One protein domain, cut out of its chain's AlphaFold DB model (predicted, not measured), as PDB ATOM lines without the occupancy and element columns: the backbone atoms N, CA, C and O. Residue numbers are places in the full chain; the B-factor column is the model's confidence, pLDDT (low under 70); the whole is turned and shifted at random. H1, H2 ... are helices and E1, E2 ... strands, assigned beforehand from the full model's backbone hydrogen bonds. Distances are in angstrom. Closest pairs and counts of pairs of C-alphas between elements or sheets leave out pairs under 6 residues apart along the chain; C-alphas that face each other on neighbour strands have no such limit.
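AT A GLANCE: This is residues 22 to 136 of the 136 residues of the protein "Uncharacterized protein DUF4174" of Algoriphagus boseongensis (UniProt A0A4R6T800). A twisted wall of five strands has one helix, H3, crossing one face and another, H4, running along the strands over the opposite face. H1 and H2 make an arch between E1 and E2, in which H2 grazes the sheet, while H5 turns away from H4 at one end, off the sheet, and with the tail to Lys 136 adds to the length. The 115 printed residues hold five named helices and five named strands, in the order E1 H1 H2 E2 E3 H3 E4 E5 H4 H5. The sheet, E3 E2 E1 E4 E5, is mixed, and the class is mixed, helices and strands. The whole is compact, with a radius of gyration of the C-alphas of 13.9 A, and spans 44 by 29 by 27 A, only just elongated.

IN THESE COORDINATES: E1, residues 29 to 33, begins at C-alpha 29 (114.645, 213.130, 98.939) and is 13.3 A long. H1, residues 41 to 46, and H2, residues 48 to 53, are 8.6 A and 8.7 A long. E2, residues 56 to 62, is 19.5 A long, and E3, residues 65 to 69, is 11.3 A. H3, residues 77 to 86, is 14.6 A long and begins at C-alpha 77 (130.568, 208.169, 98.191). E4, residues 93 to 96, and E5, residues 102 to 106, are 10.1 A and 11.2 A long. H4, residues 112 to 121, and H5, residues 123 to 132, are each 14.4 A long; H5 ends at C-alpha 132 (101.125, 221.826, 91.513).

HOW THE PARTS SIT: The sheet is twisted, with C-alphas up to 4.3 A off its best plane. E1 and E2 are parallel, with N 31 and O 57 at 2.8 A; with H1 and H2 between, they form a strand-helix-strand unit, two parallel neighbour strands joined through helices, with a right-handed crossover. E2 and E3 form a hairpin, with N 60 and O 68 at 2.8 A. E1 and E4 are antiparallel, with N 30 and O 96 at 2.9 A, and E4 and E5 form a hairpin, with N 95 and O 104 at 2.8 A. E3, H3, E4 are a split unit, with E2 and E1 between its strands and a left-handed crossover. H3 lies over E1 at a height over the sheet of 8.2 A and runs across the strands, at 89 degrees to E1 on the local plane; the closest C-alphas of H3 and E1, Phe 80 and Val 32, are 8.0 A apart. On the opposite face, H4 lies over E4 at a height over the sheet of 9.7 A and runs along the strands. H5 is about perpendicular to H4, 81 degrees, close but not clearly touching. In the five helices each O i to N i+4 pair is within hydrogen-bond range.

THE WHOLE: The C-alphas of Pro 89 and Lys 136, the two farthest apart, are 44.6 A apart. The printed part has no cut and no long link. Its mean pLDDT is 95.9; residues 134 to 136 are under 70.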
ATOM      1  N   GLU A  22     124.158 216.038 102.195       97.31
ATOM      2  CA  GLU A  22     123.844 217.378 102.715       97.31
ATOM      3  C   GLU A  22     123.596 218.384 101.577       97.31
ATOM      4  O   GLU A  22     122.697 219.221 101.677       97.31
ATOM      5  N   ASP A  23     124.306 218.246 100.453       97.62
ATOM      6  CA  ASP A  23     124.185 219.130  99.284       97.62
ATOM      7  C   ASP A  23     122.814 219.036  98.595       97.62
ATOM      8  O   ASP A  23     122.412 219.929  97.844       97.62
ATOM      9  N   PHE A  24     122.070 217.960  98.862       97.38
ATOM     10  CA  PHE A  24     120.738 217.721  98.316       97.38
ATOM     11  C   PHE A  24     119.603 218.230  99.208       97.38
ATOM     12  O   PHE A  24     118.426 218.102  98.840       97.38
ATOM     13  N   ARG A  25     119.911 218.833 100.363       97.56
ATOM     14  CA  ARG A  25     118.882 219.394 101.244       97.56
ATOM     15  C   ARG A  25     118.031 220.418 100.521       97.56
ATOM     16  O   ARG A  25     118.495 221.238  99.734       97.56
ATOM     17  N   TRP A  26     116.740 220.331 100.795       96.88
ATOM     18  CA  TRP A  26     115.652 221.098 100.203       96.88
ATOM     19  C   TRP A  26     115.463 220.884  98.692       96.88
ATOM     20  O   TRP A  26     114.509 221.418  98.127       96.88
ATOM     21  N   GLN A  27     116.296 220.051  98.053       97.12
ATOM     22  CA  GLN A  27     116.272 219.778  96.614       97.12
ATOM     23  C   GLN A  27     115.779 218.363  96.297       97.12
ATOM     24  O   GLN A  27     114.907 218.206  95.441       97.12
ATOM     25  N   LYS A  28     116.306 217.338  96.979       98.38
ATOM     26  CA  LYS A  28     115.974 215.927  96.730       98.38
ATOM     27  C   LYS A  28     115.667 215.186  98.027       98.38
ATOM     28  O   LYS A  28     116.202 215.494  99.088       98.38
ATOM     29  N   ARG A  29     114.789 214.190  97.932       98.62
ATOM     30  CA  ARG A  29     114.645 213.130  98.939       98.62
ATOM     31  C   ARG A  29     115.561 211.994  98.517       98.62
ATOM     32  O   ARG A  29     115.568 211.656  97.339       98.62
ATOM     33  N   ILE A  30     116.314 211.410  99.435       98.81
ATOM     34  CA  ILE A  30     117.293 210.374  99.092       98.81
ATOM     35  C   ILE A  30     116.763 209.027  99.555       98.81
ATOM     36  O   ILE A  30     116.409 208.887 100.720       98.81
ATOM     37  N   ILE A  31     116.735 208.032  98.676       98.75
ATOM     38  CA  ILE A  31     116.674 206.626  99.078       98.75
ATOM     39  C   ILE A  31     118.037 206.029  98.768       98.75
ATOM     40  O   ILE A  31     118.430 205.935  97.606       98.75
ATOM     41  N   VAL A  32     118.756 205.645  99.816       98.69
ATOM     42  CA  VAL A  32     120.027 204.936  99.692       98.69
ATOM     43  C   VAL A  32     119.821 203.472 100.063       98.69
ATOM     44  O   VAL A  32     119.253 203.169 101.113       98.69
ATOM     45  N   ASN A  33     120.261 202.579  99.185       98.56
ATOM     46  CA  ASN A  33     120.272 201.139  99.378       98.56
ATOM     47  C   ASN A  33     121.726 200.659  99.466       98.56
ATOM     48  O   ASN A  33     122.535 200.970  98.595       98.56
ATOM     49  N   TYR A  34     122.038 199.921 100.522       98.31
ATOM     50  CA  TYR A  34     123.341 199.353 100.852       98.31
ATOM     51  C   TYR A  34     123.372 197.819 100.727       98.31
ATOM     52  O   TYR A  34     124.392 197.199 101.037       98.31
ATOM     53  N   SER A  35     122.249 197.184 100.370       96.50
ATOM     54  CA  SER A  35     122.178 195.732 100.204       96.50
ATOM     55  C   SER A  35     122.841 195.289  98.895       96.50
ATOM     56  O   SER A  35     123.068 196.079  97.977       96.50
ATOM     57  N   SER A  36     123.154 193.995  98.797       95.06
ATOM     58  CA  SER A  36     123.645 193.392  97.552       95.06
ATOM     59  C   SER A  36     122.610 193.425  96.426       95.06
ATOM     60  O   SER A  36     122.982 193.418  95.256       95.06
ATOM     61  N   GLU A  37     121.325 193.453  96.775       94.31
ATOM     62  CA  GLU A  37     120.218 193.523  95.826       94.31
ATOM     63  C   GLU A  37     119.950 194.981  95.457       94.31
ATOM     64  O   GLU A  37     119.873 195.854  96.317       94.31
ATOM     65  N   GLY A  38     119.854 195.267  94.161       92.88
ATOM     66  CA  GLY A  38     119.612 196.621  93.673       92.88
ATOM     67  C   GLY A  38     118.157 197.055  93.771       92.88
ATOM     68  O   GLY A  38     117.314 196.415  94.390       92.88
ATOM     69  N   PHE A  39     117.862 198.178  93.124       95.88
ATOM     70  CA  PHE A  39     116.481 198.555  92.848       95.88
ATOM     71  C   PHE A  39     115.904 197.650  91.752       95.88
ATOM     72  O   PHE A  39     116.602 197.330  90.788       95.88
ATOM     73  N   ASP A  40     114.623 197.304  91.862       95.25
ATOM     74  CA  ASP A  40     113.900 196.610  90.796       95.25
ATOM     75  C   ASP A  40     113.796 197.508  89.551       95.25
ATOM     76  O   ASP A  40     113.121 198.541  89.546       95.25
ATOM     77  N   SER A  41     114.477 197.111  88.473       94.19
ATOM     78  CA  SER A  41     114.506 197.856  87.215       94.19
ATOM     79  C   SER A  41     113.131 198.006  86.562       94.19
ATOM     80  O   SER A  41     112.862 199.050  85.959       94.19
ATOM     81  N   GLU A  42     112.260 196.998  86.678       96.25
ATOM     82  CA  GLU A  42     110.906 197.062  86.130       96.25
ATOM     83  C   GLU A  42     110.093 198.089  86.914       96.25
ATOM     84  O   GLU A  42     109.544 199.023  86.316       96.25
ATOM     85  N   PHE A  43     110.133 198.014  88.249       95.12
ATOM     86  CA  PHE A  43     109.526 199.017  89.122       95.12
ATOM     87  C   PHE A  43     109.997 200.435  88.777       95.12
ATOM     88  O   PHE A  43     109.168 201.328  88.583       95.12
ATOM     89  N   LEU A  44     111.312 200.657  88.653       96.25
ATOM     90  CA  LEU A  44     111.871 201.972  88.317       96.25
ATOM     91  C   LEU A  44     111.374 202.486  86.963       96.25
ATOM     92  O   LEU A  44     111.086 203.676  86.812       96.25
ATOM     93  N   SER A  45     111.275 201.601  85.971       96.56
ATOM     94  CA  SER A  45     110.824 201.958  84.628       96.56
ATOM     95  C   SER A  45     109.345 202.354  84.591       96.56
ATOM     96  O   SER A  45     109.000 203.325  83.910       96.56
ATOM     97  N   ASN A  46     108.512 201.673  85.381       97.94
ATOM     98  CA  ASN A  46     107.077 201.924  85.490       97.94
ATOM     99  C   ASN A  46     106.762 203.177  86.323       97.94
ATOM    100  O   ASN A  46     105.724 203.792  86.110       97.94
ATOM    101  N   HIS A  47     107.678 203.601  87.204       98.06
ATOM    102  CA  HIS A  47     107.458 204.698  88.156       98.06
ATOM    103  C   HIS A  47     108.346 205.934  87.927       98.06
ATOM    104  O   HIS A  47     108.612 206.713  88.850       98.06
ATOM    105  N   ARG A  48     108.858 206.150  86.706       97.88
ATOM    106  CA  ARG A  48     109.758 207.290  86.416       97.88
ATOM    107  C   ARG A  48     109.139 208.645  86.768       97.88
ATOM    108  O   ARG A  48     109.835 209.527  87.274       97.88
ATOM    109  N   GLN A  49     107.845 208.815  86.498       97.38
ATOM    110  CA  GLN A  49     107.125 210.055  86.779       97.38
ATOM    111  C   GLN A  49     107.010 210.287  88.288       97.38
ATOM    112  O   GLN A  49     107.308 211.367  88.786       97.38
ATOM    113  N   GLU A  50     106.652 209.244  89.021       97.50
ATOM    114  CA  GLU A  50     106.485 209.202  90.465       97.50
ATOM    115  C   GLU A  50     107.787 209.495  91.207       97.50
ATOM    116  O   GLU A  50     107.768 210.212  92.214       97.50
ATOM    117  N   ILE A  51     108.905 208.964  90.702       98.44
ATOM    118  CA  ILE A  51     110.263 209.234  91.190       98.44
ATOM    119  C   ILE A  51     110.591 210.717  91.006       98.44
ATOM    120  O   ILE A  51     111.027 211.384  91.952       98.44
ATOM    121  N   ARG A  52     110.327 211.263  89.811       97.69
ATOM    122  CA  ARG A  52     110.573 212.675  89.499       97.69
ATOM    123  C   ARG A  52     109.726 213.608  90.362       97.69
ATOM    124  O   ARG A  52     110.268 214.534  90.964       97.69
ATOM    125  N   ASP A  53     108.430 213.343  90.482       97.00
ATOM    126  CA  ASP A  53     107.480 214.201  91.202       97.00
ATOM    127  C   ASP A  53     107.737 214.202  92.714       97.00
ATOM    128  O   ASP A  53     107.504 215.200  93.399       97.00
ATOM    129  N   ARG A  54     108.285 213.102  93.245       97.94
ATOM    130  CA  ARG A  54     108.763 213.009  94.634       97.94
ATOM    131  C   ARG A  54     110.188 213.525  94.818       97.94
ATOM    132  O   ARG A  54     110.692 213.482  95.943       97.94
ATOM    133  N   LYS A  55     110.817 214.059  93.765       98.12
ATOM    134  CA  LYS A  55     112.197 214.570  93.769       98.12
ATOM    135  C   LYS A  55     113.178 213.543  94.340       98.12
ATOM    136  O   LYS A  55     114.020 213.888  95.167       98.12
ATOM    137  N   LEU A  56     113.020 212.277  93.959       98.62
ATOM    138  CA  LEU A  56     113.814 211.184  94.509       98.62
ATOM    139  C   LEU A  56     115.190 211.090  93.841       98.62
ATOM    140  O   LEU A  56     115.298 210.990  92.619       98.62
ATOM    141  N   LEU A  57     116.222 211.093  94.680       98.69
ATOM    142  CA  LEU A  57     117.567 210.629  94.381       98.69
ATOM    143  C   LEU A  57     117.685 209.195  94.908       98.69
ATOM    144  O   LEU A  57     117.530 208.954  96.104       98.69
ATOM    145  N   LEU A  58     117.927 208.248  94.014       98.75
ATOM    146  CA  LEU A  58     118.083 206.835  94.314       98.75
ATOM    147  C   LEU A  58     119.561 206.480  94.192       98.75
ATOM    148  O   LEU A  58     120.161 206.737  93.153       98.75
ATOM    149  N   VAL A  59     120.140 205.907  95.244       98.75
ATOM    150  CA  VAL A  59     121.571 205.580  95.309       98.75
ATOM    151  C   VAL A  59     121.731 204.138  95.763       98.75
ATOM    152  O   VAL A  59     121.266 203.777  96.839       98.75
ATOM    153  N   HIS A  60     122.384 203.307  94.954       98.69
ATOM    154  CA  HIS A  60     122.711 201.923  95.294       98.69
ATOM    155  C   HIS A  60     124.216 201.780  95.504       98.69
ATOM    156  O   HIS A  60     125.007 201.983  94.580       98.69
ATOM    157  N   LEU A  61     124.605 201.436  96.728       98.31
ATOM    158  CA  LEU A  61     125.983 201.237  97.158       98.31
ATOM    159  C   LEU A  61     126.163 199.804  97.659       98.31
ATOM    160  O   LEU A  61     125.331 199.295  98.396       98.31
ATOM    161  N   VAL A  62     127.281 199.168  97.324       97.44
ATOM    162  CA  VAL A  62     127.692 197.896  97.939       97.44
ATOM    163  C   VAL A  62     129.094 198.078  98.496       97.44
ATOM    164  O   VAL A  62     130.070 198.232  97.756       97.44
ATOM    165  N   GLY A  63     129.196 198.129  99.826       95.38
ATOM    166  CA  GLY A  63     130.398 198.637 100.481       95.38
ATOM    167  C   GLY A  63     130.665 200.081 100.045       95.38
ATOM    168  O   GLY A  63     129.780 200.922 100.135       95.38
ATOM    169  N   LYS A  64     131.870 200.362  99.535       96.75
ATOM    170  CA  LYS A  64     132.261 201.690  99.019       96.75
ATOM    171  C   LYS A  64     132.101 201.831  97.498       96.75
ATOM    172  O   LYS A  64     132.646 202.762  96.913       96.75
ATOM    173  N   ASN A  65     131.396 200.907  96.849       97.50
ATOM    174  CA  ASN A  65     131.207 200.927  95.402       97.50
ATOM    175  C   ASN A  65     129.819 201.460  95.061       97.50
ATOM    176  O   ASN A  65     128.821 200.879  95.488       97.50
ATOM    177  N   LEU A  66     129.760 202.535  94.273       98.00
ATOM    178  CA  LEU A  66     128.519 203.023  93.671       98.00
ATOM    179  C   LEU A  66     128.129 202.093  92.522       98.00
ATOM    180  O   LEU A  66     128.783 202.085  91.483       98.00
ATOM    181  N   ILE A  67     127.082 201.299  92.733       98.00
ATOM    182  CA  ILE A  67     126.590 200.326  91.753       98.00
ATOM    183  C   ILE A  67     125.670 201.009  90.747       98.00
ATOM    184  O   ILE A  67     125.796 200.797  89.543       98.00
ATOM    185  N   TRP A  68     124.753 201.845  91.234       97.94
ATOM    186  CA  TRP A  68     123.801 202.558  90.391       97.94
ATOM    187  C   TRP A  68     123.266 203.816  91.080       97.94
ATOM    188  O   TRP A  68     123.164 203.880  92.306       97.94
ATOM    189  N   THR A  69     122.906 204.824  90.291       98.38
ATOM    190  CA  THR A  69     122.218 206.028  90.763       98.38
ATOM    191  C   THR A  69     121.433 206.683  89.631       98.38
ATOM    192  O   THR A  69     121.786 206.525  88.462       98.38
ATOM    193  N   ASN A  70     120.393 207.446  89.975       97.81
ATOM    194  CA  ASN A  70     119.726 208.366  89.047       97.81
ATOM    195  C   ASN A  70     120.225 209.823  89.169       97.81
ATOM    196  O   ASN A  70     119.560 210.733  88.673       97.81
ATOM    197  N   ALA A  71     121.344 210.057  89.863       96.50
ATOM    198  CA  ALA A  71     121.975 211.370  89.950       96.50
ATOM    199  C   ALA A  71     122.469 211.848  88.578       96.50
ATOM    200  O   ALA A  71     123.048 211.078  87.813       96.50
ATOM    201  N   GLU A  72     122.281 213.137  88.302       93.56
ATOM    202  CA  GLU A  72     122.896 213.807  87.150       93.56
ATOM    203  C   GLU A  72     124.321 214.274  87.488       93.56
ATOM    204  O   GLU A  72     125.177 214.370  86.611       93.56
ATOM    205  N   GLU A  73     124.587 214.544  88.770       92.31
ATOM    206  CA  GLU A  73     125.890 214.967  89.274       92.31
ATOM    207  C   GLU A  73     126.716 213.805  89.847       92.31
ATOM    208  O   GLU A  73     126.192 212.758  90.237       92.31
ATOM    209  N   SER A  74     128.032 214.010  89.958       95.25
ATOM    210  CA  SER A  74     128.910 213.093  90.684       95.25
ATOM    211  C   SER A  74     128.566 213.081  92.178       95.25
ATOM    212  O   SER A  74     128.271 214.117  92.774       95.25
ATOM    213  N   LEU A  75     128.616 211.899  92.796       97.62
ATOM    214  CA  LEU A  75     128.327 211.716  94.218       97.62
ATOM    215  C   LEU A  75     129.617 211.523  95.017       97.62
ATOM    216  O   LEU A  75     130.492 210.753  94.617       97.62
ATOM    217  N   ASP A  76     129.712 212.177  96.171       97.69
ATOM    218  CA  ASP A  76     130.720 211.862  97.178       97.69
ATOM    219  C   ASP A  76     130.294 210.610  97.948       97.69
ATOM    220  O   ASP A  76     129.520 210.670  98.905       97.69
ATOM    221  N   VAL A  77     130.826 209.458  97.538       98.00
ATOM    222  CA  VAL A  77     130.568 208.169  98.191       98.00
ATOM    223  C   VAL A  77     130.879 208.215  99.690       98.00
ATOM    224  O   VAL A  77     130.173 207.572 100.466       98.00
ATOM    225  N   SER A  78     131.878 208.990 100.126       97.81
ATOM    226  CA  SER A  78     132.256 209.064 101.542       97.81
ATOM    227  C   SER A  78     131.121 209.642 102.388       97.81
ATOM    228  O   SER A  78     130.746 209.025 103.383       97.81
ATOM    229  N   GLY A  79     130.484 210.731 101.945       97.81
ATOM    230  CA  GLY A  79     129.308 211.293 102.613       97.81
ATOM    231  C   GLY A  79     128.120 210.323 102.706       97.81
ATOM    232  O   GLY A  79     127.405 210.300 103.711       97.81
ATOM    233  N   PHE A  80     127.916 209.458 101.706       98.25
ATOM    234  CA  PHE A  80     126.893 208.405 101.783       98.25
ATOM    235  C   PHE A  80     127.292 207.248 102.709       98.25
ATOM    236  O   PHE A  80     126.416 206.614 103.301       98.25
ATOM    237  N   MET A  81     128.585 206.978 102.885       98.12
ATOM    238  CA  MET A  81     129.059 206.027 103.893       98.12
ATOM    239  C   MET A  81     128.929 206.592 105.309       98.12
ATOM    240  O   MET A  81     128.514 205.872 106.208       98.12
ATOM    241  N   GLU A  82     129.160 207.888 105.522       97.94
ATOM    242  CA  GLU A  82     128.876 208.528 106.814       97.94
ATOM    243  C   GLU A  82     127.390 208.448 107.188       97.94
ATOM    244  O   GLU A  82     127.044 208.280 108.357       97.94
ATOM    245  N   LEU A  83     126.492 208.532 106.201       97.62
ATOM    246  CA  LEU A  83     125.067 208.281 106.417       97.62
ATOM    247  C   LEU A  83     124.804 206.831 106.861       97.62
ATOM    248  O   LEU A  83     123.973 206.625 107.747       97.62
ATOM    249  N   LYS A  84     125.530 205.840 106.317       97.69
ATOM    250  CA  LYS A  84     125.413 204.431 106.738       97.69
ATOM    251  C   LYS A  84     125.760 204.242 108.216       97.69
ATOM    252  O   LYS A  84     125.095 203.455 108.889       97.69
ATOM    253  N   GLU A  85     126.754 204.972 108.716       96.81
ATOM    254  CA  GLU A  85     127.172 204.928 110.126       96.81
ATOM    255  C   GLU A  85     126.166 205.611 111.071       96.81
ATOM    256  O   GLU A  85     126.105 205.296 112.258       96.81
ATOM    257  N   LYS A  86     125.346 206.538 110.557       96.06
ATOM    258  CA  LYS A  86     124.307 207.244 111.334       96.06
ATOM    259  C   LYS A  86     122.996 206.463 111.452       96.06
ATOM    260  O   LYS A  86     122.164 206.795 112.299       96.06
ATOM    261  N   ILE A  87     122.774 205.465 110.598       97.50
ATOM    262  CA  ILE A  87     121.596 204.590 110.653       97.50
ATOM    263  C   ILE A  87     121.888 203.331 111.477       97.50
ATOM    264  O   ILE A  87     123.021 203.063 111.870       97.50
ATOM    265  N   ARG A  88     120.856 202.539 111.781       98.00
ATOM    266  CA  ARG A  88     121.012 201.302 112.550       98.00
ATOM    267  C   ARG A  88     121.995 200.363 111.836       98.00
ATOM    268  O   ARG A  88     121.907 200.221 110.614       98.00
ATOM    269  N   PRO A  89     122.868 199.645 112.566       96.50
ATOM    270  CA  PRO A  89     123.815 198.712 111.953       96.50
ATOM    271  C   PRO A  89     123.139 197.665 111.062       96.50
ATOM    272  O   PRO A  89     123.633 197.374 109.975       96.50
ATOM    273  N   THR A  90     121.969 197.176 111.487       97.00
ATOM    274  CA  THR A  90     121.145 196.201 110.760       97.00
ATOM    275  C   THR A  90     120.395 196.787 109.568       97.00
ATOM    276  O   THR A  90     119.841 196.030 108.779       97.00
ATOM    277  N   SER A  91     120.345 198.113 109.426       98.06
ATOM    278  CA  SER A  91     119.681 198.746 108.296       98.06
ATOM    279  C   SER A  91     120.551 198.683 107.045       98.06
ATOM    280  O   SER A  91     121.708 199.111 107.041       98.06
ATOM    281  N   THR A  92     119.953 198.167 105.980       97.75
ATOM    282  CA  THR A  92     120.495 198.046 104.629       97.75
ATOM    283  C   THR A  92     119.952 199.125 103.704       97.75
ATOM    284  O   THR A  92     120.467 199.280 102.612       97.75
ATOM    285  N   TRP A  93     118.974 199.924 104.123       98.56
ATOM    286  CA  TRP A  93     118.510 201.081 103.365       98.56
ATOM    287  C   TRP A  93     118.035 202.207 104.280       98.56
ATOM    288  O   TRP A  93     117.700 201.989 105.452       98.56
ATOM    289  N   ALA A  94     117.978 203.420 103.733       98.69
ATOM    290  CA  ALA A  94     117.417 204.585 104.402       98.69
ATOM    291  C   ALA A  94     116.717 205.535 103.423       98.69
ATOM    292  O   ALA A  94     117.183 205.758 102.309       98.69
ATOM    293  N   LEU A  95     115.620 206.134 103.889       98.81
ATOM    294  CA  LEU A  95     114.958 207.283 103.281       98.81
ATOM    295  C   LEU A  95     115.354 208.547 104.050       98.81
ATOM    296  O   LEU A  95     115.075 208.662 105.245       98.81
ATOM    297  N   VAL A  96     115.924 209.522 103.353       98.75
ATOM    298  CA  VAL A  96     116.244 210.864 103.846       98.75
ATOM    299  C   VAL A  96     115.272 211.870 103.232       98.75
ATOM    300  O   VAL A  96     115.019 211.874 102.025       98.75
ATOM    301  N   GLY A  97     114.691 212.719 104.077       98.12
ATOM    302  CA  GLY A  97     113.756 213.759 103.665       98.12
ATOM    303  C   GLY A  97     114.441 214.973 103.038       98.12
ATOM    304  O   GLY A  97     115.660 215.104 103.058       98.12
ATOM    305  N   LEU A  98     113.629 215.916 102.541       98.06
ATOM    306  CA  LEU A  98     114.123 217.204 102.031       98.06
ATOM    307  C   LEU A  98     114.865 218.011 103.104       98.06
ATOM    308  O   LEU A  98     115.724 218.814 102.787       98.06
ATOM    309  N   ASP A  99     114.546 217.817 104.377       96.69
ATOM    310  CA  ASP A  99     115.220 218.498 105.479       96.69
ATOM    311  C   ASP A  99     116.595 217.901 105.820       96.69
ATOM    312  O   ASP A  99     117.279 218.449 106.683       96.69
ATOM    313  N   GLY A 100     117.003 216.810 105.159       96.81
ATOM    314  CA  GLY A 100     118.239 216.072 105.436       96.81
ATOM    315  C   GLY A 100     118.113 215.044 106.565       96.81
ATOM    316  O   GLY A 100     119.072 214.341 106.866       96.81
ATOM    317  N   GLY A 101     116.941 214.927 107.196       97.62
ATOM    318  CA  GLY A 101     116.711 213.964 108.271       97.62
ATOM    319  C   GLY A 101     116.324 212.579 107.750       97.62
ATOM    320  O   GLY A 101     115.543 212.465 106.803       97.62
ATOM    321  N   VAL A 102     116.800 211.520 108.411       98.31
ATOM    322  CA  VAL A 102     116.355 210.139 108.153       98.31
ATOM    323  C   VAL A 102     114.888 209.995 108.569       98.31
ATOM    324  O   VAL A 102     114.530 210.244 109.717       98.31
ATOM    325  N   LYS A 103     114.026 209.610 107.625       98.12
ATOM    326  CA  LYS A 103     112.572 209.448 107.809       98.12
ATOM    327  C   LYS A 103     112.163 208.002 108.020       98.12
ATOM    328  O   LYS A 103     111.219 207.736 108.751       98.12
ATOM    329  N   SER A 104     112.867 207.082 107.373       98.56
ATOM    330  CA  SER A 104     112.686 205.647 107.546       98.56
ATOM    331  C   SER A 104     113.986 204.924 107.215       98.56
ATOM    332  O   SER A 104     114.838 205.460 106.508       98.56
ATOM    333  N   GLN A 105     114.151 203.727 107.758       98.62
ATOM    334  CA  GLN A 105     115.309 202.863 107.549       98.62
ATOM    335  C   GLN A 105     114.926 201.422 107.901       98.62
ATOM    336  O   GLN A 105     114.129 201.196 108.819       98.62
ATOM    337  N   GLY A 106     115.530 200.440 107.241       98.00
ATOM    338  CA  GLY A 106     115.201 199.027 107.444       98.00
ATOM    339  C   GLY A 106     116.314 198.105 106.975       98.00
ATOM    340  O   GLY A 106     117.230 198.554 106.294       98.00
ATOM    341  N   GLY A 107     116.277 196.858 107.447       96.44
ATOM    342  CA  GLY A 107     117.231 195.795 107.096       96.44
ATOM    343  C   GLY A 107     116.637 194.690 106.220       96.44
ATOM    344  O   GLY A 107     117.362 193.806 105.777       96.44
ATOM    345  N   SER A 108     115.321 194.725 106.007       93.12
ATOM    346  CA  SER A 108     114.594 193.850 105.088       93.12
ATOM    347  C   SER A 108     114.700 194.359 103.648       93.12
ATOM    348  O   SER A 108     115.317 195.397 103.394       93.12
ATOM    349  N   GLU A 109     114.027 193.663 102.733       94.25
ATOM    350  CA  GLU A 109     113.749 194.138 101.377       94.25
ATOM    351  C   GLU A 109     113.289 195.608 101.369       94.25
ATOM    352  O   GLU A 109     112.610 196.064 102.298       94.25
ATOM    353  N   LEU A 110     113.716 196.352 100.343       96.12
ATOM    354  CA  LEU A 110     113.448 197.777 100.175       96.12
ATOM    355  C   LEU A 110     111.986 198.001  99.738       96.12
ATOM    356  O   LEU A 110     111.656 197.749  98.577       96.12
ATOM    357  N   PRO A 111     111.102 198.539 100.600       96.94
ATOM    358  CA  PRO A 111     109.671 198.552 100.323       96.94
ATOM    359  C   PRO A 111     109.277 199.831  99.565       96.94
ATOM    360  O   PRO A 111     108.705 200.764 100.131       96.94
ATOM    361  N   MET A 112     109.615 199.912  98.275       97.19
ATOM    362  CA  MET A 112     109.482 201.142  97.473       97.19
ATOM    363  C   MET A 112     108.073 201.753  97.497       97.19
ATOM    364  O   MET A 112     107.932 202.964  97.689       97.19
ATOM    365  N   GLU A 113     107.025 200.939  97.368       96.88
ATOM    366  CA  GLU A 113     105.639 201.419  97.429       96.88
ATOM    367  C   GLU A 113     105.281 202.021  98.794       96.88
ATOM    368  O   GLU A 113     104.631 203.068  98.877       96.88
ATOM    369  N   GLU A 114     105.722 201.392  99.885       98.06
ATOM    370  CA  GLU A 114     105.509 201.912 101.237       98.06
ATOM    371  C   GLU A 114     106.246 203.229 101.443       98.06
ATOM    372  O   GLU A 114     105.683 204.168 102.010       98.06
ATOM    373  N   LEU A 115     107.475 203.335 100.932       98.44
ATOM    374  CA  LEU A 115     108.239 204.576 100.978       98.44
ATOM    375  C   LEU A 115     107.551 205.687 100.180       98.44
ATOM    376  O   LEU A 115     107.536 206.827 100.639       98.44
ATOM    377  N   PHE A 116     106.925 205.387  99.039       98.31
ATOM    378  CA  PHE A 116     106.154 206.379  98.282       98.31
ATOM    379  C   PHE A 116     104.944 206.876  99.074       98.31
ATOM    380  O   PHE A 116     104.751 208.089  99.178       98.31
ATOM    381  N   ARG A 117     104.180 205.966  99.696       98.31
ATOM    382  CA  ARG A 117     103.048 206.326 100.569       98.31
ATOM    383  C   ARG A 117     103.496 207.165 101.765       98.31
ATOM    384  O   ARG A 117     102.876 208.181 102.080       98.31
ATOM    385  N   LEU A 118     104.605 206.780 102.397       98.50
ATOM    386  CA  LEU A 118     105.212 207.543 103.484       98.50
ATOM    387  C   LEU A 118     105.605 208.943 103.005       98.50
ATOM    388  O   LEU A 118     105.273 209.926 103.667       98.50
ATOM    389  N   ILE A 119     106.253 209.055 101.843       98.56
ATOM    390  CA  ILE A 119     106.625 210.346 101.260       98.56
ATOM    391  C   ILE A 119     105.406 211.220 101.027       98.56
ATOM    392  O   ILE A 119     105.437 212.394 101.397       98.56
ATOM    393  N   ASP A 120     104.341 210.660 100.469       98.19
ATOM    394  CA  ASP A 120     103.117 211.400 100.200       98.19
ATOM    395  C   ASP A 120     102.456 211.890 101.482       98.19
ATOM    396  O   ASP A 120     101.962 213.010 101.498       98.19
ATOM    397  N   SER A 121     102.535 211.159 102.594       97.44
ATOM    398  CA  SER A 121     102.037 211.653 103.887       97.44
ATOM    399  C   SER A 121     102.849 212.818 104.481       97.44
ATOM    400  O   SER A 121     102.367 213.502 105.386       97.44
ATOM    401  N   MET A 122     104.064 213.097 103.986       96.88
ATOM    402  CA  MET A 122     104.918 214.133 104.573       96.88
ATOM    403  C   MET A 122     104.382 215.553 104.297       96.88
ATOM    404  O   MET A 122     104.070 215.875 103.146       96.88
ATOM    405  N   PRO A 123     104.391 216.473 105.288       95.06
ATOM    406  CA  PRO A 123     103.855 217.831 105.128       95.06
ATOM    407  C   PRO A 123     104.439 218.610 103.944       95.06
ATOM    408  O   PRO A 123     103.712 219.294 103.222       95.06
ATOM    409  N   MET A 124     105.747 218.468 103.705       95.50
ATOM    410  CA  MET A 124     106.416 219.106 102.568       95.50
ATOM    411  C   MET A 124     105.897 218.567 101.236       95.50
ATOM    412  O   MET A 124     105.618 219.352 100.335       95.50
ATOM    413  N   ARG A 125     105.697 217.246 101.123       97.06
ATOM    414  CA  ARG A 125     105.157 216.629  99.905       97.06
ATOM    415  C   ARG A 125     103.713 217.054  99.661       97.06
ATOM    416  O   ARG A 125     103.374 217.465  98.558       97.06
ATOM    417  N   GLN A 126     102.900 217.069 100.711       96.75
ATOM    418  CA  GLN A 126     101.534 217.587 100.656       96.75
ATOM    419  C   GLN A 126     101.493 219.057 100.211       96.75
ATOM    420  O   GLN A 126     100.617 219.461  99.446       96.75
ATOM    421  N   SER A 127     102.456 219.876 100.646       95.38
ATOM    422  CA  SER A 127     102.565 221.256 100.172       95.38
ATOM    423  C   SER A 127     102.976 221.366  98.704       95.38
ATOM    424  O   SER A 127     102.515 222.302  98.054       95.38
ATOM    425  N   GLU A 128     103.843 220.488  98.200       94.50
ATOM    426  CA  GLU A 128     104.213 220.433  96.776       94.50
ATOM    427  C   GLU A 128     102.978 220.108  95.929       94.50
ATOM    428  O   GLU A 128     102.595 220.907  95.082       94.50
ATOM    429  N   MET A 129     102.257 219.035  96.270       94.62
ATOM    430  CA  MET A 129     101.044 218.612  95.555       94.62
ATOM    431  C   MET A 129      99.967 219.707  95.511       94.62
ATOM    432  O   MET A 129      99.340 219.932  94.478       94.62
ATOM    433  N   ARG A 130      99.767 220.444  96.616       94.81
ATOM    434  CA  ARG A 130      98.835 221.586  96.645       94.81
ATOM    435  C   ARG A 130      99.265 222.740  95.741       94.81
ATOM    436  O   ARG A 130      98.397 223.470  95.271       94.81
ATOM    437  N   LYS A 131     100.569 222.962  95.555       91.50
ATOM    438  CA  LYS A 131     101.086 224.013  94.664       91.50
ATOM    439  C   LYS A 131     100.926 223.603  93.204       91.50
ATOM    440  O   LYS A 131     100.435 224.412  92.424       91.50
ATOM    441  N   ASP A 132     101.239 222.356  92.875       85.75
ATOM    442  CA  ASP A 132     101.125 221.826  91.513       85.75
ATOM    443  C   ASP A 132      99.665 221.841  91.031       85.75
ATOM    444  O   ASP A 132      99.381 222.244  89.907       85.75
ATOM    445  N   ASN A 133      98.714 221.505  91.913       79.38
ATOM    446  CA  ASN A 133      97.279 221.567  91.607       79.38
ATOM    447  C   ASN A 133      96.746 222.990  91.382       79.38
ATOM    448  O   ASN A 133      95.691 223.139  90.781       79.38
ATOM    449  N   LYS A 134      97.428 224.030  91.880       67.31
ATOM    450  CA  LYS A 134      97.045 225.435  91.650       67.31
ATOM    451  C   LYS A 134      97.615 226.008  90.350       67.31
ATOM    452  O   LYS A 134      97.229 227.105  89.969       67.31
ATOM    453  N   GLN A 135      98.581 225.323  89.738       59.66
ATOM    454  CA  GLN A 135      99.251 225.754  88.508       59.66
ATOM    455  C   GLN A 135      98.705 225.048  87.255       59.66
ATOM    456  O   GLN A 135      99.155 225.355  86.154       59.66
ATOM    457  N   LYS A 136      97.761 224.114  87.427       53.38
ATOM    458  CA  LYS A 136      96.958 223.504  86.359       53.38
ATOM    459  C   LYS A 136      95.626 224.230  86.236       53.38
ATOM    460  O   LYS A 136      95.156 224.348  85.088       53.38
TER     461      LYS A 136